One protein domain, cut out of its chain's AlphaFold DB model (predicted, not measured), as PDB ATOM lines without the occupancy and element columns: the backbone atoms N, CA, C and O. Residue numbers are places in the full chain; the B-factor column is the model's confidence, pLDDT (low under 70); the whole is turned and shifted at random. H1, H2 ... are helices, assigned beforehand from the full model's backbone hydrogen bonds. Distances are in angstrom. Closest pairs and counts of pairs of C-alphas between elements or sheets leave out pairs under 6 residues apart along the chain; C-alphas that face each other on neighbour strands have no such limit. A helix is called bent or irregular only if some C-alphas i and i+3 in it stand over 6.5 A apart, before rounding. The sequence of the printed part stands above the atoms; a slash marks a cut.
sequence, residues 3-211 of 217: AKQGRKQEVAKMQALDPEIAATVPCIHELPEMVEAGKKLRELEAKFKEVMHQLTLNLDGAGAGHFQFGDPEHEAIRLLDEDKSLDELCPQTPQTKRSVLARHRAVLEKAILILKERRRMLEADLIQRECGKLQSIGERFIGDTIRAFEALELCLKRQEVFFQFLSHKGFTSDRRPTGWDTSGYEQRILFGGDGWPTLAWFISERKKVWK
ATOM      1  N   ALA A   3     120.361 167.534 158.068       42.94
ATOM      2  CA  ALA A   3     121.267 167.911 156.970       42.94
ATOM      3  C   ALA A   3     120.973 169.300 156.356       42.94
ATOM      4  O   ALA A   3     121.872 169.969 155.850       42.94
ATOM      5  N   LYS A   4     119.718 169.771 156.423       43.97
ATOM      6  CA  LYS A   4     119.329 171.100 155.915       43.97
ATOM      7  C   LYS A   4     119.761 172.243 156.843       43.97
ATOM      8  O   LYS A   4     119.885 173.372 156.381       43.97
ATOM      9  N   GLN A   5     119.984 171.960 158.127       41.69
ATOM     10  CA  GLN A   5     120.344 172.963 159.134       41.69
ATOM     11  C   GLN A   5     121.863 173.205 159.168       41.69
ATOM     12  O   GLN A   5     122.281 174.357 159.248       41.69
ATOM     13  N   GLY A   6     122.668 172.153 158.956       44.38
ATOM     14  CA  GLY A   6     124.120 172.264 158.754       44.38
ATOM     15  C   GLY A   6     124.491 173.084 157.513       44.38
ATOM     16  O   GLY A   6     125.263 174.032 157.621       44.38
ATOM     17  N   ARG A   7     123.833 172.833 156.366       46.72
ATOM     18  CA  ARG A   7     124.041 173.636 155.144       46.72
ATOM     19  C   ARG A   7     123.675 175.110 155.316       46.72
ATOM     20  O   ARG A   7     124.379 175.970 154.809       46.72
ATOM     21  N   LYS A   8     122.589 175.432 156.031       46.72
ATOM     22  CA  LYS A   8     122.213 176.836 156.283       46.72
ATOM     23  C   LYS A   8     123.233 177.568 157.164       46.72
ATOM     24  O   LYS A   8     123.467 178.749 156.937       46.72
ATOM     25  N   GLN A   9     123.855 176.883 158.127       50.34
ATOM     26  CA  GLN A   9     124.947 177.454 158.922       50.34
ATOM     27  C   GLN A   9     126.246 177.605 158.123       50.34
ATOM     28  O   GLN A   9     126.941 178.596 158.315       50.34
ATOM     29  N   GLU A  10     126.570 176.676 157.220       48.66
ATOM     30  CA  GLU A  10     127.710 176.830 156.304       48.66
ATOM     31  C   GLU A  10     127.533 178.029 155.370       48.66
ATOM     32  O   GLU A  10     128.435 178.854 155.281       48.66
ATOM     33  N   VAL A  11     126.356 178.195 154.754       50.09
ATOM     34  CA  VAL A  11     126.079 179.348 153.875       50.09
ATOM     35  C   VAL A  11     126.123 180.674 154.648       50.09
ATOM     36  O   VAL A  11     126.683 181.645 154.151       50.09
ATOM     37  N   ALA A  12     125.611 180.718 155.884       51.34
ATOM     38  CA  ALA A  12     125.695 181.914 156.728       51.34
ATOM     39  C   ALA A  12     127.139 182.243 157.161       51.34
ATOM     40  O   ALA A  12     127.500 183.412 157.249       51.34
ATOM     41  N   LYS A  13     127.986 181.228 157.392       53.12
ATOM     42  CA  LYS A  13     129.423 181.417 157.663       53.12
ATOM     43  C   LYS A  13     130.194 181.848 156.415       53.12
ATOM     44  O   LYS A  13     131.117 182.645 156.531       53.12
ATOM     45  N   MET A  14     129.795 181.378 155.232       47.22
ATOM     46  CA  MET A  14     130.370 181.815 153.956       47.22
ATOM     47  C   MET A  14     130.018 183.271 153.621       47.22
ATOM     48  O   MET A  14     130.839 183.961 153.033       47.22
ATOM     49  N   GLN A  15     128.853 183.770 154.046       47.56
ATOM     50  CA  GLN A  15     128.475 185.187 153.909       47.56
ATOM     51  C   GLN A  15     129.258 186.136 154.835       47.56
ATOM     52  O   GLN A  15     129.199 187.346 154.645       47.56
ATOM     53  N   ALA A  16     129.987 185.599 155.820       51.44
ATOM     54  CA  ALA A  16     130.889 186.354 156.689       51.44
ATOM     55  C   ALA A  16     132.358 186.303 156.226       51.44
ATOM     56  O   ALA A  16     133.224 186.874 156.889       51.44
ATOM     57  N   LEU A  17     132.655 185.610 155.119       55.75
ATOM     58  CA  LEU A  17     133.957 185.710 154.467       55.75
ATOM     59  C   LEU A  17     134.064 187.076 153.795       55.75
ATOM     60  O   LEU A  17     133.096 187.563 153.214       55.75
ATOM     61  N   ASP A  18     135.251 187.669 153.878       63.97
ATOM     62  CA  ASP A  18     135.617 188.868 153.133       63.97
ATOM     63  C   ASP A  18     135.173 188.703 151.657       63.97
ATOM     64  O   ASP A  18     135.633 187.762 150.993       63.97
ATOM     65  N   PRO A  19     134.238 189.537 151.155       65.69
ATOM     66  CA  PRO A  19     133.667 189.403 149.815       65.69
ATOM     67  C   PRO A  19     134.726 189.364 148.711       65.69
ATOM     68  O   PRO A  19     134.505 188.737 147.674       65.69
ATOM     69  N   GLU A  20     135.890 189.981 148.947       61.53
ATOM     70  CA  GLU A  20     137.027 189.938 148.030       61.53
ATOM     71  C   GLU A  20     137.577 188.514 147.866       61.53
ATOM     72  O   GLU A  20     137.849 188.096 146.740       61.53
ATOM     73  N   ILE A  21     137.661 187.735 148.952       64.56
ATOM     74  CA  ILE A  21     138.172 186.350 148.961       64.56
ATOM     75  C   ILE A  21     137.176 185.401 148.297       64.56
ATOM     76  O   ILE A  21     137.560 184.540 147.505       64.56
ATOM     77  N   ALA A  22     135.885 185.572 148.599       66.44
ATOM     78  CA  ALA A  22     134.824 184.746 148.029       66.44
ATOM     79  C   ALA A  22     134.724 184.902 146.499       66.44
ATOM     80  O   ALA A  22     134.331 183.962 145.813       66.44
ATOM     81  N   ALA A  23     135.113 186.064 145.968       67.62
ATOM     82  CA  ALA A  23     135.161 186.332 144.535       67.62
ATOM     83  C   ALA A  23     136.474 185.887 143.858       67.62
ATOM     84  O   ALA A  23     136.521 185.821 142.630       67.62
ATOM     85  N   THR A  24     137.546 185.600 144.614       68.62
ATOM     86  CA  THR A  24     138.877 185.367 144.019       68.62
ATOM     87  C   THR A  24     139.043 183.970 143.425       68.62
ATOM     88  O   THR A  24     139.838 183.796 142.500       68.62
ATOM     89  N   VAL A  25     138.334 182.965 143.953       67.69
ATOM     90  CA  VAL A  25     138.532 181.567 143.547       67.69
ATOM     91  C   VAL A  25     137.219 180.902 143.150       67.69
ATOM     92  O   VAL A  25     136.292 180.848 143.960       67.69
ATOM     93  N   PRO A  26     137.130 180.364 141.922       77.31
ATOM     94  CA  PRO A  26     135.959 179.623 141.481       77.31
ATOM     95  C   PRO A  26     135.826 178.296 142.232       77.31
ATOM     96  O   PRO A  26     136.806 177.697 142.681       77.31
ATOM     97  N   CYS A  27     134.601 177.780 142.308       82.62
ATOM     98  CA  CYS A  27     134.369 176.419 142.772       82.62
ATOM     99  C   CYS A  27     135.071 175.426 141.829       82.62
ATOM    100  O   CYS A  27     134.798 175.411 140.629       82.62
ATOM    101  N   ILE A  28     135.948 174.564 142.363       87.00
ATOM    102  CA  ILE A  28     136.733 173.607 141.558       87.00
ATOM    103  C   ILE A  28     135.830 172.732 140.678       87.00
ATOM    104  O   ILE A  28     136.146 172.474 139.521       87.00
ATOM    105  N   HIS A  29     134.675 172.307 141.195       83.50
ATOM    106  CA  HIS A  29     133.732 171.462 140.457       83.50
ATOM    107  C   HIS A  29     132.982 172.189 139.331       83.50
ATOM    108  O   HIS A  29     132.373 171.529 138.491       83.50
ATOM    109  N   GLU A  30     133.013 173.521 139.322       87.44
ATOM    110  CA  GLU A  30     132.389 174.368 138.302       87.44
ATOM    111  C   GLU A  30     133.392 174.813 137.232       87.44
ATOM    112  O   GLU A  30     132.996 175.390 136.219       87.44
ATOM    113  N   LEU A  31     134.684 174.520 137.422       89.44
ATOM    114  CA  LEU A  31     135.705 174.799 136.423       89.44
ATOM    115  C   LEU A  31     135.428 174.023 135.122       89.44
ATOM    116  O   LEU A  31     135.070 172.838 135.186       89.44
ATOM    117  N   PRO A  32     135.629 174.644 133.941       92.56
ATOM    118  CA  PRO A  32     135.365 174.011 132.651       92.56
ATOM    119  C   PRO A  32     136.042 172.647 132.493       92.56
ATOM    120  O   PRO A  32     135.418 171.709 131.997       92.56
ATOM    121  N   GLU A  33     137.282 172.503 132.972       91.25
ATOM    122  CA  GLU A  33     138.041 171.253 132.896       91.25
ATOM    123  C   GLU A  33     137.359 170.117 133.687       91.25
ATOM    124  O   GLU A  33     137.265 168.984 133.206       91.25
ATOM    125  N   MET A  34     136.819 170.418 134.874       92.81
ATOM    126  CA  MET A  34     136.109 169.444 135.716       92.81
ATOM    127  C   MET A  34     134.721 169.108 135.184       92.81
ATOM    128  O   MET A  34     134.291 167.951 135.265       92.81
ATOM    129  N   VAL A  35     134.022 170.099 134.627       93.06
ATOM    130  CA  VAL A  35     132.715 169.901 133.994       93.06
ATOM    131  C   VAL A  35     132.854 168.982 132.781       93.06
ATOM    132  O   VAL A  35     132.077 168.031 132.648       93.06
ATOM    133  N   GLU A  36     133.869 169.207 131.946       92.50
ATOM    134  CA  GLU A  36     134.149 168.391 130.764       92.50
ATOM    135  C   GLU A  36     134.585 166.969 131.143       92.50
ATOM    136  O   GLU A  36     134.030 165.992 130.634       92.50
ATOM    137  N   ALA A  37     135.490 166.819 132.119       89.88
ATOM    138  CA  ALA A  37     135.864 165.504 132.647       89.88
ATOM    139  C   ALA A  37     134.645 164.739 133.205       89.88
ATOM    140  O   ALA A  37     134.492 163.534 132.986       89.88
ATOM    141  N   GLY A  38     133.736 165.443 133.887       90.62
ATOM    142  CA  GLY A  38     132.477 164.884 134.375       90.62
ATOM    143  C   GLY A  38     131.505 164.500 133.256       90.62
ATOM    144  O   GLY A  38     130.792 163.502 133.379       90.62
ATOM    145  N   LYS A  39     131.470 165.257 132.154       93.25
ATOM    146  CA  LYS A  39     130.658 164.944 130.971       93.25
ATOM    147  C   LYS A  39     131.134 163.655 130.300       93.25
ATOM    148  O   LYS A  39     130.324 162.741 130.161       93.25
ATOM    149  N   LYS A  40     132.434 163.535 130.014       89.94
ATOM    150  CA  LYS A  40     133.030 162.324 129.418       89.94
ATOM    151  C   LYS A  40     132.774 161.070 130.258       89.94
ATOM    152  O   LYS A  40     132.429 160.017 129.726       89.94
ATOM    153  N   LEU A  41     132.868 161.185 131.586       93.00
ATOM    154  CA  LEU A  41     132.564 160.075 132.492       93.00
ATOM    155  C   LEU A  41     131.095 159.638 132.403       93.00
ATOM    156  O   LEU A  41     130.822 158.444 132.303       93.00
ATOM    157  N   ARG A  42     130.151 160.589 132.386       94.00
ATOM    158  CA  ARG A  42     128.714 160.286 132.248       94.00
ATOM    159  C   ARG A  42     128.386 159.614 130.918       94.00
ATOM    160  O   ARG A  42     127.549 158.716 130.893       94.00
ATOM    161  N   GLU A  43     129.036 160.023 129.832       93.38
ATOM    162  CA  GLU A  43     128.860 159.409 128.511       93.38
ATOM    163  C   GLU A  43     129.337 157.950 128.497       93.38
ATOM    164  O   GLU A  43     128.616 157.071 128.020       93.38
ATOM    165  N   LEU A  44     130.504 157.657 129.082       92.06
ATOM    166  CA  LEU A  44     130.998 156.281 129.216       92.06
ATOM    167  C   LEU A  44     130.121 155.429 130.137       92.06
ATOM    168  O   LEU A  44     129.827 154.281 129.809       92.06
ATOM    169  N   GLU A  45     129.656 155.978 131.259       93.50
ATOM    170  CA  GLU A  45     128.732 155.282 132.163       93.50
ATOM    171  C   GLU A  45     127.378 154.996 131.493       93.50
ATOM    172  O   GLU A  45     126.785 153.940 131.727       93.50
ATOM    173  N   ALA A  46     126.889 155.899 130.637       94.94
ATOM    174  CA  ALA A  46     125.685 155.677 129.840       94.94
ATOM    175  C   ALA A  46     125.892 154.545 128.820       94.94
ATOM    176  O   ALA A  46     125.092 153.607 128.793       94.94
ATOM    177  N   LYS A  47     127.002 154.568 128.067       91.94
ATOM    178  CA  LYS A  47     127.379 153.489 127.136       91.94
ATOM    179  C   LYS A  47     127.539 152.145 127.852       91.94
ATOM    180  O   LYS A  47     127.077 151.119 127.364       91.94
ATOM    181  N   PHE A  48     128.131 152.136 129.045       92.31
ATOM    182  CA  PHE A  48     128.262 150.926 129.858       92.31
ATOM    183  C   PHE A  48     126.901 150.349 130.256       92.31
ATOM    184  O   PHE A  48     126.676 149.145 130.121       92.31
ATOM    185  N   LYS A  49     125.966 151.197 130.705       93.94
ATOM    186  CA  LYS A  49     124.592 150.771 131.021       93.94
ATOM    187  C   LYS A  49     123.879 150.199 129.799       93.94
ATOM    188  O   LYS A  49     123.189 149.191 129.928       93.94
ATOM    189  N   GLU A  50     124.068 150.807 128.633       93.19
ATOM    190  CA  GLU A  50     123.507 150.315 127.377       93.19
ATOM    191  C   GLU A  50     124.057 148.928 127.012       93.19
ATOM    192  O   GLU A  50     123.279 148.004 126.777       93.19
ATOM    193  N   VAL A  51     125.380 148.736 127.052       88.38
ATOM    194  CA  VAL A  51     126.016 147.433 126.781       88.38
ATOM    195  C   VAL A  51     125.547 146.369 127.775       88.38
ATOM    196  O   VAL A  51     125.243 145.242 127.380       88.38
ATOM    197  N   MET A  52     125.427 146.719 129.059       89.56
ATOM    198  CA  MET A  52     124.882 145.820 130.080       89.56
ATOM    199  C   MET A  52     123.432 145.431 129.784       89.56
ATOM    200  O   MET A  52     123.093 144.253 129.873       89.56
ATOM    201  N   HIS A  53     122.592 146.383 129.375       91.44
ATOM    202  CA  HIS A  53     121.214 146.104 128.975       91.44
ATOM    203  C   HIS A  53     121.153 145.170 127.755       91.44
ATOM    204  O   HIS A  53     120.430 144.173 127.770       91.44
ATOM    205  N   GLN A  54     121.973 145.421 126.731       87.50
ATOM    206  CA  GLN A  54     122.066 144.560 125.550       87.50
ATOM    207  C   GLN A  54     122.572 143.146 125.897       87.50
ATOM    208  O   GLN A  54     122.103 142.170 125.314       87.50
ATOM    209  N   LEU A  55     123.489 142.996 126.860       84.06
ATOM    210  CA  LEU A  55     123.925 141.685 127.363       84.06
ATOM    211  C   LEU A  55     122.794 140.911 128.041       84.06
ATOM    212  O   LEU A  55     122.693 139.695 127.856       84.06
ATOM    213  N   THR A  56     121.950 141.600 128.810       84.19
ATOM    214  CA  THR A  56     120.773 141.005 129.456       84.19
ATOM    215  C   THR A  56     119.733 140.548 128.435       84.19
ATOM    216  O   THR A  56     119.096 139.526 128.648       84.19
ATOM    217  N   LEU A  57     119.574 141.255 127.314       84.25
ATOM    218  CA  LEU A  57     118.624 140.871 126.264       84.25
ATOM    219  C   LEU A  57     119.111 139.699 125.388       84.25
ATOM    220  O   LEU A  57     118.293 138.984 124.823       84.25
ATOM    221  N   ASN A  58     120.425 139.475 125.274       73.69
ATOM    222  CA  ASN A  58     121.018 138.428 124.425       73.69
ATOM    223  C   ASN A  58     121.439 137.179 125.240       73.69
ATOM    224  O   ASN A  58     122.599 136.753 125.192       73.69
ATOM    225  N   LEU A  59     120.520 136.615 126.036       62.44
ATOM    226  CA  LEU A  59     120.784 135.472 126.932       62.44
ATOM    227  C   LEU A  59     120.919 134.105 126.220       62.44
ATOM    228  O   LEU A  59     121.614 133.242 126.752       62.44
ATOM    229  N   ASP A  60     120.389 133.932 125.004       53.88
ATOM    230  CA  ASP A  60     120.175 132.602 124.384       53.88
ATOM    231  C   ASP A  60     121.252 132.122 123.382       53.88
ATOM    232  O   ASP A  60     120.974 131.381 122.442       53.88
ATOM    233  N   GLY A  61     122.517 132.511 123.559       52.19
ATOM    234  CA  GLY A  61     123.616 132.065 122.689       52.19
ATOM    235  C   GLY A  61     124.477 130.968 123.316       52.19
ATOM    236  O   GLY A  61     125.458 131.287 123.986       52.19
ATOM    237  N   ALA A  62     124.149 129.695 123.081       47.44
ATOM    238  CA  ALA A  62     125.029 128.566 123.386       47.44
ATOM    239  C   ALA A  62     126.259 128.574 122.456       47.44
ATOM    240  O   ALA A  62     126.119 128.597 121.237       47.44
ATOM    241  N   GLY A  63     127.464 128.546 123.034       45.72
ATOM    242  CA  GLY A  63     128.718 128.410 122.289       45.72
ATOM    243  C   GLY A  63     129.901 129.066 122.995       45.72
ATOM    244  O   GLY A  63     130.247 130.211 122.715       45.72
ATOM    245  N   ALA A  64     130.525 128.337 123.923       41.94
ATOM    246  CA  ALA A  64     131.798 128.717 124.527       41.94
ATOM    247  C   ALA A  64     132.947 128.364 123.568       41.94
ATOM    248  O   ALA A  64     133.562 127.306 123.672       41.94
ATOM    249  N   GLY A  65     133.224 129.252 122.615       44.00
ATOM    250  CA  GLY A  65     134.525 129.305 121.956       44.00
ATOM    251  C   GLY A  65     135.490 130.100 122.833       44.00
ATOM    252  O   GLY A  65     135.241 131.272 123.115       44.00
ATOM    253  N   HIS A  66     136.578 129.481 123.291       46.38
ATOM    254  CA  HIS A  66     137.658 130.199 123.966       46.38
ATOM    255  C   HIS A  66     138.451 131.003 122.934       46.38
ATOM    256  O   HIS A  66     139.339 130.473 122.272       46.38
ATOM    257  N   PHE A  67     138.125 132.288 122.801       54.34
ATOM    258  CA  PHE A  67     138.961 133.245 122.087       54.34
ATOM    259  C   PHE A  67     139.687 134.134 123.096       54.34
ATOM    260  O   PHE A  67     139.072 134.662 124.027       54.34
ATOM    261  N   GLN A  68     140.999 134.289 122.927       54.47
ATOM    262  CA  GLN A  68     141.781 135.250 123.697       54.47
ATOM    263  C   GLN A  68     141.625 136.621 123.046       54.47
ATOM    264  O   GLN A  68     142.259 136.930 122.043       54.47
ATOM    265  N   PHE A  69     140.749 137.443 123.616       62.88
ATOM    266  CA  PHE A  69     140.793 138.875 123.355       62.88
ATOM    267  C   PHE A  69     142.110 139.458 123.899       62.88
ATOM    268  O   PHE A  69     142.693 138.892 124.825       62.88
ATOM    269  N   GLY A  70     142.564 140.591 123.348       67.38
ATOM    270  CA  GLY A  70     143.745 141.309 123.844       67.38
ATOM    271  C   GLY A  70     143.577 141.818 125.283       67.38
ATOM    272  O   GLY A  70     142.622 141.477 125.982       67.38
ATOM    273  N   ASP A  71     144.448 142.707 125.744       81.25
ATOM    274  CA  ASP A  71     144.310 143.318 127.073       81.25
ATOM    275  C   ASP A  71     143.209 144.409 127.077       81.25
ATOM    276  O   ASP A  71     143.352 145.403 126.357       81.25
ATOM    277  N   PRO A  72     142.105 144.259 127.848       82.62
ATOM    278  CA  PRO A  72     141.059 145.283 127.934       82.62
ATOM    279  C   PRO A  72     141.576 146.638 128.426       82.62
ATOM    280  O   PRO A  72     140.963 147.665 128.148       82.62
ATOM    281  N   GLU A  73     142.677 146.653 129.177       85.69
ATOM    282  CA  GLU A  73     143.277 147.877 129.698       85.69
ATOM    283  C   GLU A  73     143.939 148.699 128.587       85.69
ATOM    284  O   GLU A  73     143.731 149.909 128.498       85.69
ATOM    285  N   HIS A  74     144.643 148.036 127.667       86.12
ATOM    286  CA  HIS A  74     145.237 148.685 126.500       86.12
ATOM    287  C   HIS A  74     144.171 149.265 125.555       86.12
ATOM    288  O   HIS A  74     144.294 150.393 125.076       86.12
ATOM    289  N   GLU A  75     143.084 148.528 125.318       86.75
ATOM    290  CA  GLU A  75     141.950 149.013 124.518       86.75
ATOM    291  C   GLU A  75     141.207 150.164 125.200       86.75
ATOM    292  O   GLU A  75     140.790 151.102 124.526       86.75
ATOM    293  N   ALA A  76     141.084 150.142 126.529       88.56
ATOM    294  CA  ALA A  76     140.484 151.235 127.283       88.56
ATOM    295  C   ALA A  76     141.282 152.539 127.150       88.56
ATOM    296  O   ALA A  76     140.686 153.601 126.999       88.56
ATOM    297  N   ILE A  77     142.617 152.470 127.161       88.50
ATOM    298  CA  ILE A  77     143.476 153.639 126.920       88.50
ATOM    299  C   ILE A  77     143.231 154.191 125.512       88.50
ATOM    300  O   ILE A  77     142.974 155.381 125.354       88.50
ATOM    301  N   ARG A  78     143.217 153.325 124.495       87.81
ATOM    302  CA  ARG A  78     142.965 153.740 123.106       87.81
ATOM    303  C   ARG A  78     141.562 154.317 122.899       87.81
ATOM    304  O   ARG A  78     141.416 155.274 122.148       87.81
ATOM    305  N   LEU A  79     140.548 153.792 123.590       88.81
ATOM    306  CA  LEU A  79     139.190 154.352 123.599       88.81
ATOM    307  C   LEU A  79     139.164 155.783 124.147       88.81
ATOM    308  O   LEU A  79     138.392 156.607 123.670       88.81
ATOM    309  N   LEU A  80     139.971 156.061 125.170       88.94
ATOM    310  CA  LEU A  80     140.018 157.370 125.818       88.94
ATOM    311  C   LEU A  80     140.871 158.388 125.051       88.94
ATOM    312  O   LEU A  80     140.550 159.574 125.092       88.94
ATOM    313  N   ASP A  81     141.946 157.934 124.403       87.69
ATOM    314  CA  ASP A  81     142.998 158.811 123.868       87.69
ATOM    315  C   ASP A  81     142.981 158.938 122.336       87.69
ATOM    316  O   ASP A  81     143.460 159.938 121.806       87.69
ATOM    317  N   GLU A  82     142.433 157.957 121.611       84.75
ATOM    318  CA  GLU A  82     142.461 157.914 120.138       84.75
ATOM    319  C   GLU A  82     141.085 158.163 119.490       84.75
ATOM    320  O   GLU A  82     140.969 158.016 118.275       84.75
ATOM    321  N   ASP A  83     140.043 158.489 120.273       74.50
ATOM    322  CA  ASP A  83     138.639 158.660 119.831       74.50
ATOM    323  C   ASP A  83     138.086 157.486 118.988       74.50
ATOM    324  O   ASP A  83     137.097 157.612 118.261       74.50
ATOM    325  N   LYS A  84     138.702 156.306 119.106       80.44
ATOM    326  CA  LYS A  84     138.287 155.103 118.379       80.44
ATOM    327  C   LYS A  84     137.000 154.538 118.952       80.44
ATOM    328  O   LYS A  84     136.810 154.487 120.167       80.44
ATOM    329  N   SER A  85     136.121 154.059 118.080       83.75
ATOM    330  CA  SER A  85     134.895 153.396 118.524       83.75
ATOM    331  C   SER A  85     135.197 152.030 119.154       83.75
ATOM    332  O   SER A  85     136.216 151.398 118.872       83.75
ATOM    333  N   LEU A  86     134.298 151.540 120.015       82.00
ATOM    334  CA  LEU A  86     134.429 150.198 120.601       82.00
ATOM    335  C   LEU A  86     134.503 149.108 119.520       82.00
ATOM    336  O   LEU A  86     135.284 148.169 119.662       82.00
ATOM    337  N   ASP A  87     133.759 149.287 118.425       78.00
ATOM    338  CA  ASP A  87     133.736 148.369 117.283       78.00
ATOM    339  C   ASP A  87     135.081 148.344 116.528       78.00
ATOM    340  O   ASP A  87     135.505 147.295 116.046       78.00
ATOM    341  N   GLU A  88     135.794 149.474 116.467       78.56
ATOM    342  CA  GLU A  88     137.142 149.568 115.879       78.56
ATOM    343  C   GLU A  88     138.230 148.977 116.785       78.56
ATOM    344  O   GLU A  88     139.261 148.500 116.303       78.56
ATOM    345  N   LEU A  89     138.025 149.034 118.102       72.19
ATOM    346  CA  LEU A  89     138.956 148.508 119.104       72.19
ATOM    347  C   LEU A  89     138.775 147.010 119.348       72.19
ATOM    348  O   LEU A  89     139.712 146.354 119.797       72.19
ATOM    349  N   CYS A  90     137.612 146.473 118.988       65.62
ATOM    350  CA  CYS A  90     137.298 145.050 118.992       65.62
ATOM    351  C   CYS A  90     137.125 144.540 117.546       65.62
ATOM    352  O   CYS A  90     136.025 144.098 117.195       65.62
ATOM    353  N   PRO A  91     138.172 144.603 116.690       59.66
ATOM    354  CA  PRO A  91     138.061 144.202 115.294       59.66
ATOM    355  C   PRO A  91     137.555 142.762 115.213       59.66
ATOM    356  O   PRO A  91     137.991 141.878 115.955       59.66
ATOM    357  N   GLN A  92     136.569 142.543 114.345       54.97
ATOM    358  CA  GLN A  92     135.798 141.311 114.338       54.97
ATOM    359  C   GLN A  92     136.678 140.061 114.161       54.97
ATOM    360  O   GLN A  92     137.275 139.846 113.111       54.97
ATOM    361  N   THR A  93     136.644 139.156 115.141       54.56
ATOM    362  CA  THR A  93     136.266 137.751 114.872       54.56
ATOM    363  C   THR A  93     135.605 137.081 116.094       54.56
ATOM    364  O   THR A  93     136.163 136.175 116.709       54.56
ATOM    365  N   PRO A  94     134.393 137.509 116.491       54.75
ATOM    366  CA  PRO A  94     133.645 136.930 117.603       54.75
ATOM    367  C   PRO A  94     132.577 135.969 117.060       54.75
ATOM    368  O   PRO A  94     131.746 136.352 116.241       54.75
ATOM    369  N   GLN A  95     132.547 134.724 117.539       56.66
ATOM    370  CA  GLN A  95     131.568 133.724 117.079       56.66
ATOM    371  C   GLN A  95     130.108 134.097 117.430       56.66
ATOM    372  O   GLN A  95     129.183 133.532 116.853       56.66
ATOM    373  N   THR A  96     129.878 135.055 118.350       69.75
ATOM    374  CA  THR A  96     128.534 135.525 118.741       69.75
ATOM    375  C   THR A  96     128.496 137.001 119.168       69.75
ATOM    376  O   THR A  96     129.428 137.507 119.798       69.75
ATOM    377  N   LYS A  97     127.355 137.673 118.948       77.19
ATOM    378  CA  LYS A  97     127.064 139.044 119.429       77.19
ATOM    379  C   LYS A  97     127.300 139.219 120.940       77.19
ATOM    380  O   LYS A  97     127.754 140.269 121.383       77.19
ATOM    381  N   ARG A  98     127.045 138.176 121.737       77.75
ATOM    382  CA  ARG A  98     127.251 138.179 123.195       77.75
ATOM    383  C   ARG A  98     128.725 138.343 123.579       77.75
ATOM    384  O   ARG A  98     129.022 139.086 124.510       77.75
ATOM    385  N   SER A  99     129.637 137.681 122.863       78.12
ATOM    386  CA  SER A  99     131.081 137.785 123.124       78.12
ATOM    387  C   SER A  99     131.626 139.197 122.865       78.12
ATOM    388  O   SER A  99     132.423 139.694 123.657       78.12
ATOM    389  N   VAL A 100     131.106 139.885 121.841       80.69
ATOM    390  CA  VAL A 100     131.422 141.298 121.542       80.69
ATOM    391  C   VAL A 100     130.995 142.204 122.681       80.69
ATOM    392  O   VAL A 100     131.792 142.970 123.211       80.69
ATOM    393  N   LEU A 101     129.743 142.067 123.115       84.12
ATOM    394  CA  LEU A 101     129.200 142.889 124.189       84.12
ATOM    395  C   LEU A 101     129.917 142.637 125.524       84.12
ATOM    396  O   LEU A 101     130.136 143.573 126.291       84.12
ATOM    397  N   ALA A 102     130.334 141.396 125.797       84.31
ATOM    398  CA  ALA A 102     131.136 141.070 126.975       84.31
ATOM    399  C   ALA A 102     132.520 141.740 126.923       84.31
ATOM    400  O   ALA A 102     133.000 142.229 127.948       84.31
ATOM    401  N   ARG A 103     133.132 141.824 125.734       85.38
ATOM    402  CA  ARG A 103     134.385 142.557 125.536       85.38
ATOM    403  C   ARG A 103     134.196 144.065 125.693       85.38
ATOM    404  O   ARG A 103     134.925 144.671 126.473       85.38
ATOM    405  N   HIS A 104     133.181 144.646 125.051       88.06
ATOM    406  CA  HIS A 104     132.832 146.064 125.203       88.06
ATOM    407  C   HIS A 104     132.618 146.433 126.669       88.06
ATOM    408  O   HIS A 104     133.125 147.452 127.127       88.06
ATOM    409  N   ARG A 105     131.923 145.578 127.433       89.75
ATOM    410  CA  ARG A 105     131.755 145.751 128.878       89.75
ATOM    411  C   ARG A 105     133.107 145.825 129.591       89.75
ATOM    412  O   ARG A 105     133.307 146.753 130.366       89.75
ATOM    413  N   ALA A 106     134.010 144.873 129.349       88.25
ATOM    414  CA  ALA A 106     135.315 144.829 130.012       88.25
ATOM    415  C   ALA A 106     136.179 146.064 129.690       88.25
ATOM    416  O   ALA A 106     136.784 146.644 130.590       88.25
ATOM    417  N   VAL A 107     136.188 146.497 128.425       89.50
ATOM    418  CA  VAL A 107     136.900 147.705 127.974       89.50
ATOM    419  C   VAL A 107     136.301 148.960 128.614       89.50
ATOM    420  O   VAL A 107     137.033 149.781 129.163       89.50
ATOM    421  N   LEU A 108     134.972 149.098 128.619       91.50
ATOM    422  CA  LEU A 108     134.285 150.232 129.242       91.50
ATOM    423  C   LEU A 108     134.490 150.280 130.762       91.50
ATOM    424  O   LEU A 108     134.686 151.359 131.312       91.50
ATOM    425  N   GLU A 109     134.478 149.133 131.444       92.81
ATOM    426  CA  GLU A 109     134.737 149.041 132.885       92.81
ATOM    427  C   GLU A 109     136.139 149.565 133.230       92.81
ATOM    428  O   GLU A 109     136.295 150.393 134.134       92.81
ATOM    429  N   LYS A 110     137.149 149.165 132.448       92.62
ATOM    430  CA  LYS A 110     138.519 149.672 132.570       92.62
ATOM    431  C   LYS A 110     138.626 151.155 132.212       92.62
ATOM    432  O   LYS A 110     139.241 151.908 132.964       92.62
ATOM    433  N   ALA A 111     137.983 151.604 131.135       92.50
ATOM    434  CA  ALA A 111     137.999 153.005 130.711       92.50
ATOM    435  C   ALA A 111     137.373 153.933 131.763       92.50
ATOM    436  O   ALA A 111     137.923 154.992 132.065       92.50
ATOM    437  N   ILE A 112     136.263 153.517 132.385       94.88
ATOM    438  CA  ILE A 112     135.628 154.247 133.491       94.88
ATOM    439  C   ILE A 112     136.584 154.359 134.684       94.88
ATOM    440  O   ILE A 112     136.680 155.430 135.284       94.88
ATOM    441  N   LEU A 113     137.290 153.280 135.038       94.88
ATOM    442  CA  LEU A 113     138.244 153.289 136.149       94.88
ATOM    443  C   LEU A 113     139.421 154.238 135.881       94.88
ATOM    444  O   LEU A 113     139.724 155.081 136.724       94.88
ATOM    445  N   ILE A 114     140.018 154.163 134.689       93.06
ATOM    446  CA  ILE A 114     141.102 155.058 134.264       93.06
ATOM    447  C   ILE A 114     140.630 156.516 134.284       93.06
ATOM    448  O   ILE A 114     141.323 157.385 134.811       93.06
ATOM    449  N   LEU A 115     139.438 156.804 133.755       93.12
ATOM    450  CA  LEU A 115     138.923 158.169 133.691       93.12
ATOM    451  C   LEU A 115     138.573 158.735 135.077       93.12
ATOM    452  O   LEU A 115     138.769 159.926 135.312       93.12
ATOM    453  N   LYS A 116     138.102 157.898 136.013       94.31
ATOM    454  CA  LYS A 116     137.907 158.298 137.418       94.31
ATOM    455  C   LYS A 116     139.222 158.711 138.068       94.31
ATOM    456  O   LYS A 116     139.255 159.750 138.726       94.31
ATOM    457  N   GLU A 117     140.294 157.955 137.843       94.88
ATOM    458  CA  GLU A 117     141.610 158.307 138.380       94.88
ATOM    459  C   GLU A 117     142.179 159.565 137.708       94.88
ATOM    460  O   GLU A 117     142.613 160.484 138.396       94.88
ATOM    461  N   ARG A 118     142.075 159.689 136.375       93.94
ATOM    462  CA  ARG A 118     142.460 160.917 135.651       93.94
ATOM    463  C   ARG A 118     141.714 162.149 136.163       93.94
ATOM    464  O   ARG A 118     142.324 163.196 136.346       93.94
ATOM    465  N   ARG A 119     140.412 162.028 136.442       93.50
ATOM    466  CA  ARG A 119     139.613 163.113 137.028       93.50
ATOM    467  C   ARG A 119     140.086 163.475 138.437       93.50
ATOM    468  O   ARG A 119     140.124 164.655 138.756       93.50
ATOM    469  N   ARG A 120     140.449 162.490 139.263       94.19
ATOM    470  CA  ARG A 120     140.999 162.730 140.605       94.19
ATOM    471  C   ARG A 120     142.341 163.463 140.544       94.19
ATOM    472  O   ARG A 120     142.554 164.385 141.322       94.19
ATOM    473  N   MET A 121     143.223 163.070 139.624       95.69
ATOM    474  CA  MET A 121     144.499 163.758 139.403       95.69
ATOM    475  C   MET A 121     144.278 165.195 138.917       95.69
ATOM    476  O   MET A 121     144.817 166.121 139.512       95.69
ATOM    477  N   LEU A 122     143.395 165.395 137.931       93.75
ATOM    478  CA  LEU A 122     143.005 166.728 137.463       93.75
ATOM    479  C   LEU A 122     142.456 167.593 138.606       93.75
ATOM    480  O   LEU A 122     142.818 168.756 138.732       93.75
ATOM    481  N   GLU A 123     141.587 167.035 139.448       92.81
ATOM    482  CA  GLU A 123     141.046 167.744 140.605       92.81
ATOM    483  C   GLU A 123     142.154 168.178 141.572       92.81
ATOM    484  O   GLU A 123     142.154 169.326 142.012       92.81
ATOM    485  N   ALA A 124     143.122 167.303 141.860       93.25
ATOM    486  CA  ALA A 124     144.269 167.639 142.698       93.25
ATOM    487  C   ALA A 124     145.120 168.768 142.089       93.25
ATOM    488  O   ALA A 124     145.464 169.717 142.798       93.25
ATOM    489  N   ASP A 125     145.390 168.713 140.783       93.88
ATOM    490  CA  ASP A 125     146.148 169.743 140.065       93.88
ATOM    491  C   ASP A 125     145.427 171.099 140.091       93.88
ATOM    492  O   ASP A 125     146.035 172.143 140.348       93.88
ATOM    493  N   LEU A 126     144.107 171.096 139.875       92.31
ATOM    494  CA  LEU A 126     143.281 172.300 139.935       92.31
ATOM    495  C   LEU A 126     143.227 172.873 141.353       92.31
ATOM    496  O   LEU A 126     143.385 174.081 141.518       92.31
ATOM    497  N   ILE A 127     143.068 172.030 142.378       90.56
ATOM    498  CA  ILE A 127     143.131 172.458 143.781       90.56
ATOM    499  C   ILE A 127     144.476 173.125 144.057       90.56
ATOM    500  O   ILE A 127     144.505 174.230 144.587       90.56
ATOM    501  N   GLN A 128     145.589 172.506 143.660       90.62
ATOM    502  CA  GLN A 128     146.915 173.076 143.884       90.62
ATOM    503  C   GLN A 128     147.089 174.424 143.167       90.62
ATOM    504  O   GLN A 128     147.610 175.373 143.760       90.62
ATOM    505  N   ARG A 129     146.611 174.537 141.921       89.81
ATOM    506  CA  ARG A 129     146.621 175.783 141.138       89.81
ATOM    507  C   ARG A 129     145.848 176.899 141.834       89.81
ATOM    508  O   ARG A 129     146.363 178.007 141.973       89.81
ATOM    509  N   GLU A 130     144.620 176.623 142.267       88.44
ATOM    510  CA  GLU A 130     143.767 177.623 142.913       88.44
ATOM    511  C   GLU A 130     144.245 177.958 144.339       88.44
ATOM    512  O   GLU A 130     144.267 179.130 144.714       88.44
ATOM    513  N   CYS A 131     144.744 176.979 145.106       87.75
ATOM    514  CA  CYS A 131     145.412 177.222 146.389       87.75
ATOM    515  C   CYS A 131     146.623 178.150 146.232       87.75
ATOM    516  O   CYS A 131     146.829 179.028 147.068       87.75
ATOM    517  N   GLY A 132     147.384 178.018 145.141       86.38
ATOM    518  CA  GLY A 132     148.484 178.929 144.821       86.38
ATOM    519  C   GLY A 132     148.041 180.393 144.700       86.38
ATOM    520  O   GLY A 132     148.759 181.283 145.149       86.38
ATOM    521  N   LYS A 133     146.838 180.656 144.172       84.56
ATOM    522  CA  LYS A 133     146.273 182.017 144.080       84.56
ATOM    523  C   LYS A 133     145.847 182.568 145.440       84.56
ATOM    524  O   LYS A 133     145.914 183.773 145.663       84.56
ATOM    525  N   LEU A 134     145.440 181.688 146.353       85.31
ATOM    526  CA  LEU A 134     145.058 182.043 147.723       85.31
ATOM    527  C   LEU A 134     146.246 182.180 148.668       85.31
ATOM    528  O   LEU A 134     146.067 182.676 149.778       85.31
ATOM    529  N   GLN A 135     147.442 181.750 148.263       86.88
ATOM    530  CA  GLN A 135     148.604 181.685 149.142       86.88
ATOM    531  C   GLN A 135     148.912 183.041 149.792       86.88
ATOM    532  O   GLN A 135     149.047 183.110 151.010       86.88
ATOM    533  N   SER A 136     148.961 184.129 149.016       84.19
ATOM    534  CA  SER A 136     149.247 185.476 149.539       84.19
ATOM    535  C   SER A 136     148.162 185.987 150.490       84.19
ATOM    536  O   SER A 136     148.464 186.614 151.504       84.19
ATOM    537  N   ILE A 137     146.895 185.684 150.194       84.81
ATOM    538  CA  ILE A 137     145.757 186.019 151.051       84.81
ATOM    539  C   ILE A 137     145.868 185.244 152.369       84.81
ATOM    540  O   ILE A 137     145.782 185.839 153.441       84.81
ATOM    541  N   GLY A 138     146.115 183.935 152.305       86.69
ATOM    542  CA  GLY A 138     146.306 183.087 153.481       86.69
ATOM    543  C   GLY A 138     147.480 183.548 154.347       86.69
ATOM    544  O   GLY A 138     147.334 183.665 155.562       86.69
ATOM    545  N   GLU A 139     148.609 183.896 153.726       89.81
ATOM    546  CA  GLU A 139     149.774 184.466 154.411       89.81
ATOM    547  C   GLU A 139     149.435 185.764 155.151       89.81
ATOM    548  O   GLU A 139     149.891 185.940 156.278       89.81
ATOM    549  N   ARG A 140     148.596 186.640 154.576       86.00
ATOM    550  CA  ARG A 140     148.130 187.869 155.241       86.00
ATOM    551  C   ARG A 140     147.387 187.554 156.543       86.00
ATOM    552  O   ARG A 140     147.794 188.026 157.600       86.00
ATOM    553  N   PHE A 141     146.359 186.703 156.485       86.50
ATOM    554  CA  PHE A 141     145.551 186.351 157.664       86.50
ATOM    555  C   PHE A 141     146.346 185.608 158.736       86.50
ATOM    556  O   PHE A 141     146.182 185.849 159.936       86.50
ATOM    557  N   ILE A 142     147.212 184.684 158.319       90.25
ATOM    558  CA  ILE A 142     148.057 183.951 159.257       90.25
ATOM    559  C   ILE A 142     149.127 184.863 159.853       90.25
ATOM    560  O   ILE A 142     149.409 184.740 161.041       90.25
ATOM    561  N   GLY A 143     149.655 185.816 159.084       89.75
ATOM    562  CA  GLY A 143     150.544 186.861 159.579       89.75
ATOM    563  C   GLY A 143     149.895 187.706 160.676       89.75
ATOM    564  O   GLY A 143     150.463 187.830 161.759       89.75
ATOM    565  N   ASP A 144     148.676 188.210 160.449       88.69
ATOM    566  CA  ASP A 144     147.897 188.938 161.470       88.69
ATOM    567  C   ASP A 144     147.707 188.108 162.744       88.69
ATOM    568  O   ASP A 144     147.913 188.583 163.863       88.69
ATOM    569  N   THR A 145     147.360 186.834 162.565       90.75
ATOM    570  CA  THR A 145     147.163 185.889 163.665       90.75
ATOM    571  C   THR A 145     148.453 185.678 164.462       90.75
ATOM    572  O   THR A 145     148.435 185.716 165.691       90.75
ATOM    573  N   ILE A 146     149.582 185.482 163.778       93.25
ATOM    574  CA  ILE A 146     150.898 185.322 164.406       93.25
ATOM    575  C   ILE A 146     151.266 186.569 165.211       93.25
ATOM    576  O   ILE A 146     151.622 186.426 166.378       93.25
ATOM    577  N   ARG A 147     151.108 187.773 164.646       92.88
ATOM    578  CA  ARG A 147     151.393 189.035 165.353       92.88
ATOM    579  C   ARG A 147     150.573 189.180 166.634       92.88
ATOM    580  O   ARG A 147     151.101 189.589 167.668       92.88
ATOM    581  N   ALA A 148     149.293 188.810 166.598       93.19
ATOM    582  CA  ALA A 148     148.441 188.824 167.787       93.19
ATOM    583  C   ALA A 148     148.935 187.841 168.864       93.19
ATOM    584  O   ALA A 148     148.965 188.180 170.049       93.19
ATOM    585  N   PHE A 149     149.364 186.642 168.464       93.44
ATOM    586  CA  PHE A 149     149.923 185.659 169.391       93.44
ATOM    587  C   PHE A 149     151.285 186.074 169.956       93.44
ATOM    588  O   PHE A 149     151.522 185.865 171.142       93.44
ATOM    589  N   GLU A 150     152.150 186.709 169.168       94.06
ATOM    590  CA  GLU A 150     153.417 187.272 169.655       94.06
ATOM    591  C   GLU A 150     153.181 188.377 170.693       94.06
ATOM    592  O   GLU A 150     153.840 188.413 171.736       94.06
ATOM    593  N   ALA A 151     152.198 189.252 170.449       94.75
ATOM    594  CA  ALA A 151     151.801 190.279 171.409       94.75
ATOM    595  C   ALA A 151     151.263 189.660 172.710       94.75
ATOM    596  O   ALA A 151     151.641 190.093 173.802       94.75
ATOM    597  N   LEU A 152     150.429 188.619 172.607       93.00
ATOM    598  CA  LEU A 152     149.934 187.877 173.766       93.00
ATOM    599  C   LEU A 152     151.081 187.223 174.546       93.00
ATOM    600  O   LEU A 152     151.152 187.375 175.764       93.00
ATOM    601  N   GLU A 153     151.999 186.540 173.861       93.31
ATOM    602  CA  GLU A 153     153.162 185.904 174.481       93.31
ATOM    603  C   GLU A 153     153.997 186.923 175.267       93.31
ATOM    604  O   GLU A 153     154.354 186.685 176.420       93.31
ATOM    605  N   LEU A 154     154.268 188.089 174.673       93.81
ATOM    606  CA  LEU A 154     155.006 189.165 175.328       93.81
ATOM    607  C   LEU A 154     154.291 189.673 176.589       93.81
ATOM    608  O   LEU A 154     154.939 189.876 177.619       93.81
ATOM    609  N   CYS A 155     152.975 189.878 176.520       92.88
ATOM    610  CA  CYS A 155     152.175 190.311 177.665       92.88
ATOM    611  C   CYS A 155     152.216 189.284 178.805       92.88
ATOM    612  O   CYS A 155     152.501 189.661 179.942       92.88
ATOM    613  N   LEU A 156     152.031 187.997 178.499       91.81
ATOM    614  CA  LEU A 156     152.079 186.924 179.495       91.81
ATOM    615  C   LEU A 156     153.470 186.786 180.129       91.81
ATOM    616  O   LEU A 156     153.578 186.657 181.347       91.81
ATOM    617  N   LYS A 157     154.552 186.905 179.344       91.81
ATOM    618  CA  LYS A 157     155.925 186.926 179.888       91.81
ATOM    619  C   LYS A 157     156.148 188.093 180.848       91.81
ATOM    620  O   LYS A 157     156.780 187.923 181.886       91.81
ATOM    621  N   ARG A 158     155.645 189.288 180.521       91.75
ATOM    622  CA  ARG A 158     155.758 190.462 181.404       91.75
ATOM    623  C   ARG A 158     154.975 190.273 182.702       91.75
ATOM    624  O   ARG A 158     155.478 190.634 183.763       91.75
ATOM    625  N   GLN A 159     153.781 189.691 182.620       88.94
ATOM    626  CA  GLN A 159     152.971 189.361 183.790       88.94
ATOM    627  C   GLN A 159     153.670 188.329 184.684       88.94
ATOM    628  O   GLN A 159     153.711 188.508 185.897       88.94
ATOM    629  N   GLU A 160     154.306 187.316 184.095       89.06
ATOM    630  CA  GLU A 160     155.117 186.341 184.830       89.06
ATOM    631  C   GLU A 160     156.302 187.001 185.553       89.06
ATOM    632  O   GLU A 160     156.538 186.745 186.733       89.06
ATOM    633  N   VAL A 161     157.028 187.912 184.894       90.44
ATOM    634  CA  VAL A 161     158.116 188.669 185.543       90.44
ATOM    635  C   VAL A 161     157.592 189.469 186.739       90.44
ATOM    636  O   VAL A 161     158.230 189.504 187.794       90.44
ATOM    637  N   PHE A 162     156.419 190.089 186.605       90.06
ATOM    638  CA  PHE A 162     155.780 190.804 187.707       90.06
ATOM    639  C   PHE A 162     155.385 189.863 188.856       90.06
ATOM    640  O   PHE A 162     155.677 190.160 190.015       90.06
ATOM    641  N   PHE A 163     154.812 188.696 188.549       86.81
ATOM    642  CA  PHE A 163     154.501 187.652 189.527       86.81
ATOM    643  C   PHE A 163     155.755 187.206 190.298       86.81
ATOM    644  O   PHE A 163     155.746 187.147 191.531       86.81
ATOM    645  N   GLN A 164     156.856 186.944 189.592       87.62
ATOM    646  CA  GLN A 164     158.132 186.550 190.193       87.62
ATOM    647  C   GLN A 164     158.713 187.657 191.077       87.62
ATOM    648  O   GLN A 164     159.204 187.382 192.175       87.62
ATOM    649  N   PHE A 165     158.610 188.916 190.645       91.12
ATOM    650  CA  PHE A 165     159.006 190.070 191.446       91.12
ATOM    651  C   PHE A 165     158.215 190.153 192.761       91.12
ATOM    652  O   PHE A 165     158.815 190.312 193.825       91.12
ATOM    653  N   LEU A 166     156.889 189.994 192.716       89.81
ATOM    654  CA  LEU A 166     156.042 189.979 193.913       89.81
ATOM    655  C   LEU A 166     156.418 188.835 194.863       89.81
ATOM    656  O   LEU A 166     156.560 189.065 196.066       89.81
ATOM    657  N   SER A 167     156.651 187.631 194.328       88.44
ATOM    658  CA  SER A 167     157.120 186.472 195.103       88.44
ATOM    659  C   SER A 167     158.435 186.786 195.813       88.44
ATOM    660  O   SER A 167     158.568 186.550 197.013       88.44
ATOM    661  N   HIS A 168     159.391 187.382 195.096       91.12
ATOM    662  CA  HIS A 168     160.687 187.766 195.647       91.12
ATOM    663  C   HIS A 168     160.575 188.833 196.748       91.12
ATOM    664  O   HIS A 168     161.368 188.842 197.687       91.12
ATOM    665  N   LYS A 169     159.574 189.716 196.674       92.81
ATOM    666  CA  LYS A 169     159.275 190.706 197.721       92.81
ATOM    667  C   LYS A 169     158.449 190.153 198.888       92.81
ATOM    668  O   LYS A 169     158.116 190.911 199.794       92.81
ATOM    669  N   GLY A 170     158.151 188.853 198.902       90.44
ATOM    670  CA  GLY A 170     157.432 188.194 199.994       90.44
ATOM    671  C   GLY A 170     155.910 188.331 199.921       90.44
ATOM    672  O   GLY A 170     155.219 187.954 200.868       90.44
ATOM    673  N   PHE A 171     155.365 188.837 198.811       88.31
ATOM    674  CA  PHE A 171     153.927 188.789 198.561       88.31
ATOM    675  C   PHE A 171     153.576 187.377 198.096       88.31
ATOM    676  O   PHE A 171     153.757 187.043 196.927       88.31
ATOM    677  N   THR A 172     153.100 186.531 199.000       85.12
ATOM    678  CA  THR A 172     152.560 185.205 198.671       85.12
ATOM    679  C   THR A 172     151.222 185.332 197.932       85.12
ATOM    680  O   THR A 172     150.562 186.366 198.035       85.12
ATOM    681  N   SER A 173     150.821 184.318 197.159       83.44
ATOM    682  CA  SER A 173     149.602 184.373 196.327       83.44
ATOM    683  C   SER A 173     148.324 184.680 197.119       83.44
ATOM    684  O   SER A 173     147.490 185.456 196.673       83.44
ATOM    685  N   ASP A 174     148.203 184.176 198.347       84.88
ATOM    686  CA  ASP A 174     147.084 184.453 199.263       84.88
ATOM    687  C   ASP A 174     147.034 185.904 199.777       84.88
ATOM    688  O   ASP A 174     146.021 186.333 200.326       84.88
ATOM    689  N   ARG A 175     148.116 186.672 199.604       85.50
ATOM    690  CA  ARG A 175     148.237 188.072 200.049       85.50
ATOM    691  C   ARG A 175     148.164 189.078 198.910       85.50
ATOM    692  O   ARG A 175     148.255 190.282 199.155       85.50
ATOM    693  N   ARG A 176     148.054 188.612 197.669       86.38
ATOM    694  CA  ARG A 176     147.993 189.486 196.497       86.38
ATOM    695  C   ARG A 176     146.559 189.925 196.223       86.38
ATOM    696  O   ARG A 176     145.623 189.177 196.508       86.38
ATOM    697  N   PRO A 177     146.364 191.124 195.649       87.25
ATOM    698  CA  PRO A 177     145.054 191.522 195.162       87.25
ATOM    699  C   PRO A 177     144.515 190.533 194.123       87.25
ATOM    700  O   PRO A 177     145.262 189.945 193.338       87.25
ATOM    701  N   THR A 178     143.194 190.375 194.088       83.00
ATOM    702  CA  THR A 178     142.526 189.510 193.112       83.00
ATOM    703  C   THR A 178     142.880 189.926 191.681       83.00
ATOM    704  O   THR A 178     142.818 191.104 191.337       83.00
ATOM    705  N   GLY A 179     143.250 188.950 190.846       80.38
ATOM    706  CA  GLY A 179     143.635 189.174 189.447       80.38
ATOM    707  C   GLY A 179     145.099 189.576 189.231       80.38
ATOM    708  O   GLY A 179     145.486 189.815 188.093       80.38
ATOM    709  N   TRP A 180     145.917 189.653 190.288       85.75
ATOM    710  CA  TRP A 180     147.362 189.898 190.157       85.75
ATOM    711  C   TRP A 180     148.174 188.625 189.913       85.75
ATOM    712  O   TRP A 180     149.306 188.700 189.440       85.75
ATOM    713  N   ASP A 181     147.605 187.466 190.231       83.00
ATOM    714  CA  ASP A 181     148.202 186.179 189.901       83.00
ATOM    715  C   ASP A 181     147.839 185.759 188.476       83.00
ATOM    716  O   ASP A 181     146.725 185.990 188.004       83.00
ATOM    717  N   THR A 182     148.778 185.102 187.799       79.69
ATOM    718  CA  THR A 182     148.504 184.398 186.545       79.69
ATOM    719  C   THR A 182     147.575 183.221 186.798       79.69
ATOM    720  O   THR A 182     147.815 182.395 187.682       79.69
ATOM    721  N   SER A 183     146.540 183.100 185.980       85.38
ATOM    722  CA  SER A 183     145.673 181.932 185.962       85.38
ATOM    723  C   SER A 183     146.425 180.691 185.467       85.38
ATOM    724  O   SER A 183     147.350 180.765 184.656       85.38
ATOM    725  N   GLY A 184     145.969 179.505 185.881       83.81
ATOM    726  CA  GLY A 184     146.526 178.248 185.371       83.81
ATOM    727  C   GLY A 184     146.370 178.083 183.851       83.81
ATOM    728  O   GLY A 184     147.116 177.326 183.238       83.81
ATOM    729  N   TYR A 185     145.428 178.797 183.225       86.06
ATOM    730  CA  TYR A 185     145.264 178.808 181.771       86.06
ATOM    731  C   TYR A 185     146.373 179.608 181.079       86.06
ATOM    732  O   TYR A 185     146.992 179.112 180.141       86.06
ATOM    733  N   GLU A 186     146.682 180.802 181.586       88.56
ATOM    734  CA  GLU A 186     147.785 181.639 181.094       88.56
ATOM    735  C   GLU A 186     149.134 180.925 181.237       88.56
ATOM    736  O   GLU A 186     149.925 180.905 180.293       88.56
ATOM    737  N   GLN A 187     149.360 180.253 182.371       86.44
ATOM    738  CA  GLN A 187     150.564 179.447 182.585       86.44
ATOM    739  C   GLN A 187     150.666 178.282 181.593       86.44
ATOM    740  O   GLN A 187     151.736 178.051 181.037       86.44
ATOM    741  N   ARG A 188     149.562 177.579 181.307       88.31
ATOM    742  CA  ARG A 188     149.550 176.507 180.293       88.31
ATOM    743  C   ARG A 188     149.822 177.025 178.886       88.31
ATOM    744  O   ARG A 188     150.506 176.351 178.130       88.31
ATOM    745  N   ILE A 189     149.311 178.200 178.523       88.62
ATOM    746  CA  ILE A 189     149.613 178.816 177.222       88.62
ATOM    747  C   ILE A 189     151.108 179.139 177.125       88.62
ATOM    748  O   ILE A 189     151.740 178.870 176.101       88.62
ATOM    749  N   LEU A 190     151.677 179.715 178.186       89.31
ATOM    750  CA  LEU A 190     153.050 180.206 178.172       89.31
ATOM    751  C   LEU A 190     154.085 179.075 178.250       89.31
ATOM    752  O   LEU A 190     155.055 179.071 177.493       89.31
ATOM    753  N   PHE A 191     153.866 178.115 179.146       89.38
ATOM    754  CA  PHE A 191     154.826 177.058 179.477       89.38
ATOM    755  C   PHE A 191     154.464 175.688 178.902       89.38
ATOM    756  O   PHE A 191     155.294 174.782 178.925       89.38
ATOM    757  N   GLY A 192     153.264 175.538 178.343       88.56
ATOM    758  CA  GLY A 192     152.764 174.257 177.859       88.56
ATOM    759  C   GLY A 192     152.302 173.344 178.996       88.56
ATOM    760  O   GLY A 192     152.083 173.764 180.135       88.56
ATOM    761  N   GLY A 193     152.124 172.070 178.666       83.75
ATOM    762  CA  GLY A 193     151.789 171.010 179.612       83.75
ATOM    763  C   GLY A 193     151.856 169.640 178.946       83.75
ATOM    764  O   GLY A 193     152.240 169.534 177.780       83.75
ATOM    765  N   ASP A 194     151.449 168.590 179.656       82.44
ATOM    766  CA  ASP A 194     151.445 167.230 179.108       82.44
ATOM    767  C   ASP A 194     150.550 167.142 177.863       82.44
ATOM    768  O   ASP A 194     149.322 167.213 177.942       82.44
ATOM    769  N   GLY A 195     151.187 167.025 176.695       80.12
ATOM    770  CA  GLY A 195     150.522 166.990 175.391       80.12
ATOM    771  C   GLY A 195     150.075 168.351 174.842       80.12
ATOM    772  O   GLY A 195     149.452 168.383 173.783       80.12
ATOM    773  N   TRP A 196     150.396 169.465 175.511       82.19
ATOM    774  CA  TRP A 196     150.032 170.815 175.072       82.19
ATOM    775  C   TRP A 196     151.281 171.636 174.731       82.19
ATOM    776  O   TRP A 196     152.096 171.895 175.621       82.19
ATOM    777  N   PRO A 197     151.452 172.064 173.466       86.31
ATOM    778  CA  PRO A 197     152.596 172.876 173.080       86.31
ATOM    779  C   PRO A 197     152.518 174.280 173.682       86.31
ATOM    780  O   PRO A 197     151.438 174.787 173.989       86.31
ATOM    781  N   THR A 198     153.673 174.931 173.797       91.62
ATOM    782  CA  THR A 198     153.747 176.338 174.198       91.62
ATOM    783  C   THR A 198     153.257 177.253 173.079       91.62
ATOM    784  O   THR A 198     153.304 176.909 171.892       91.62
ATOM    785  N   LEU A 199     152.846 178.467 173.445       90.88
ATOM    786  CA  LEU A 199     152.492 179.499 172.474       90.88
ATOM    787  C   LEU A 199     153.651 179.818 171.512       90.88
ATOM    788  O   LEU A 199     153.432 179.950 170.309       90.88
ATOM    789  N   ALA A 200     154.884 179.846 172.025       91.19
ATOM    790  CA  ALA A 200     156.094 180.046 171.227       91.19
ATOM    791  C   ALA A 200     156.277 178.953 170.161       91.19
ATOM    792  O   ALA A 200     156.575 179.244 169.001       91.19
ATOM    793  N   TRP A 201     156.058 177.687 170.539       92.19
ATOM    794  CA  TRP A 201     156.105 176.568 169.598       92.19
ATOM    795  C   TRP A 201     155.034 176.713 168.515       92.19
ATOM    796  O   TRP A 201     155.332 176.553 167.334       92.19
ATOM    797  N   PHE A 202     153.805 177.081 168.898       89.94
ATOM    798  CA  PHE A 202     152.713 177.287 167.944       89.94
ATOM    799  C   PHE A 202     153.045 178.386 166.929       89.94
ATOM    800  O   PHE A 202     152.856 178.185 165.728       89.94
ATOM    801  N   ILE A 203     153.573 179.523 167.392       92.31
ATOM    802  CA  ILE A 203     154.016 180.622 166.523       92.31
ATOM    803  C   ILE A 203     155.086 180.125 165.545       92.31
ATOM    804  O   ILE A 203     154.952 180.331 164.337       92.31
ATOM    805  N   SER A 204     156.110 179.426 166.045       92.25
ATOM    806  CA  SER A 204     157.201 178.891 165.223       92.25
ATOM    807  C   SER A 204     156.702 177.915 164.156       92.25
ATOM    808  O   SER A 204     157.085 178.026 162.994       92.25
ATOM    809  N   GLU A 205     155.832 176.971 164.512       92.56
ATOM    810  CA  GLU A 205     155.302 176.004 163.548       92.56
ATOM    811  C   GLU A 205     154.412 176.674 162.502       92.56
ATOM    812  O   GLU A 205     154.474 176.331 161.320       92.56
ATOM    813  N   ARG A 206     153.621 177.682 162.887       90.94
ATOM    814  CA  ARG A 206     152.823 178.449 161.924       90.94
ATOM    815  C   ARG A 206     153.700 179.212 160.943       90.94
ATOM    816  O   ARG A 206     153.439 179.131 159.743       90.94
ATOM    817  N   LYS A 207     154.750 179.889 161.413       92.19
ATOM    818  CA  LYS A 207     155.688 180.573 160.515       92.19
ATOM    819  C   LYS A 207     156.379 179.597 159.566       92.19
ATOM    820  O   LYS A 207     156.450 179.884 158.373       92.19
ATOM    821  N   LYS A 208     156.774 178.418 160.045       91.94
ATOM    822  CA  LYS A 208     157.399 177.373 159.227       91.94
ATOM    823  C   LYS A 208     156.464 176.826 158.150       91.94
ATOM    824  O   LYS A 208     156.837 176.786 156.978       91.94
ATOM    825  N   VAL A 209     155.241 176.434 158.521       90.00
ATOM    826  CA  VAL A 209     154.232 175.893 157.588       90.00
ATOM    827  C   VAL A 209     153.906 176.903 156.489       90.00
ATOM    828  O   VAL A 209     153.798 176.532 155.322       90.00
ATOM    829  N   TRP A 210     153.803 178.182 156.850       90.06
ATOM    830  CA  TRP A 210     153.466 179.263 155.924       90.06
ATOM    831  C   TRP A 210     154.685 179.969 155.318       90.06
ATOM    832  O   TRP A 210     154.522 180.941 154.587       90.06
ATOM    833  N   LYS A 211     155.906 179.479 155.583       88.25
ATOM    834  CA  LYS A 211     157.178 180.045 155.097       88.25
ATOM    835  C   LYS A 211     157.337 181.547 155.391       88.25
ATOM    836  O   LYS A 211     157.864 182.302 154.575       88.25
TER     837      LYS A 211
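AT A GLANCE: This is residues 3 to 211 of the 217 residues of an uncharacterized protein of Planctomycetes bacterium RBG_16_55_9 (UniProt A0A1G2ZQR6). One very long helix, H6, makes the spine of an elongated rod and bends near its middle into two arms, H6a and H6b. H3 runs back beside H6a with the shorter H4 and H5 in the same half, H7 and H8 fold back on H6b in the other half, and H1 sticks out near the bend. The printed part has 209 residues with eight named helices, H1 to H8 in chain order, and no named strand; the class is all helix. The whole is extended, with a radius of gyration of the C-alphas of 32.1 A and spans of 103 by 38 by 36 A.

HOW THE PARTS SIT: The hub is H6, residues 97 to 168, assigned as one helix by its hydrogen bonds but bent: C-alphas 133 and 136 are 7.1 A apart. Its arms H6a, residues 97 to 133, and H6b, residues 136 to 168, stand at a steep tilt of 54 degrees. H3, residues 32 to 57, touches H6a at a shallow tilt of 17 degrees, opposite ways; the closest C-alphas, of Phe 48 and Leu 108, are 6.1 A apart. H4, residues 72 to 81, touches residues 103 to 115 of H6a alone, at a steep tilt of 54 degrees, the same way, closest at the C-alphas of Ala 76 and Ala 111, 4.6 A apart. H5, residues 86 to 89, touches H4, with the closest C-alphas, of Glu 75 and Leu 89, 6.2 A apart. H8, residues 199 to 209, touches residues 142 to 153 of H6b alone, at a shallow tilt of 20 degrees, opposite ways; the closest C-alphas, of Ile 146 and Ile 203, are 6.0 A apart. H7, residues 184 to 191, touches residues 153 to 157 of H6b alone and is only just about perpendicular to it at 70.3 degrees, closest at the C-alphas of Glu 153 and Leu 190, 6.8 A apart. H7 and H8 touch only at the corner, where the closest C-alphas, of Ile 189 and Leu 199, are 5.6 A apart. The helix packing is part aligned, part crossed. H1, residues 3 to 14, and H2, residues 19 to 24, touch no helix. Every O i to N i+4 pair is within hydrogen-bond range in H2, H3, H4, H6a, H6b, H7 and H8; in H1 it is 7 of 8, and H5 is too short for such a pair.

IN THESE COORDINATES: H6a is 53.1 A long, H6b 47.6 A and H3 37.7 A, from first to last C-alpha. H1 begins at C-alpha 3, (121.267, 167.911, 156.970). H6a begins at C-alpha 97, (127.064, 139.044, 119.429), and H8 ends at C-alpha 209, (154.232, 175.893, 157.588).

THE WHOLE: The two C-alphas farthest apart, of Ala 62 and Lys 169, are 102.8 A apart. The printed part has no cut. The links H3 to H4 and H6 to H7 are long. The mean pLDDT of the printed part is 81.7; residues 3 to 25, 59 to 70 and 90 to 96 are under 70.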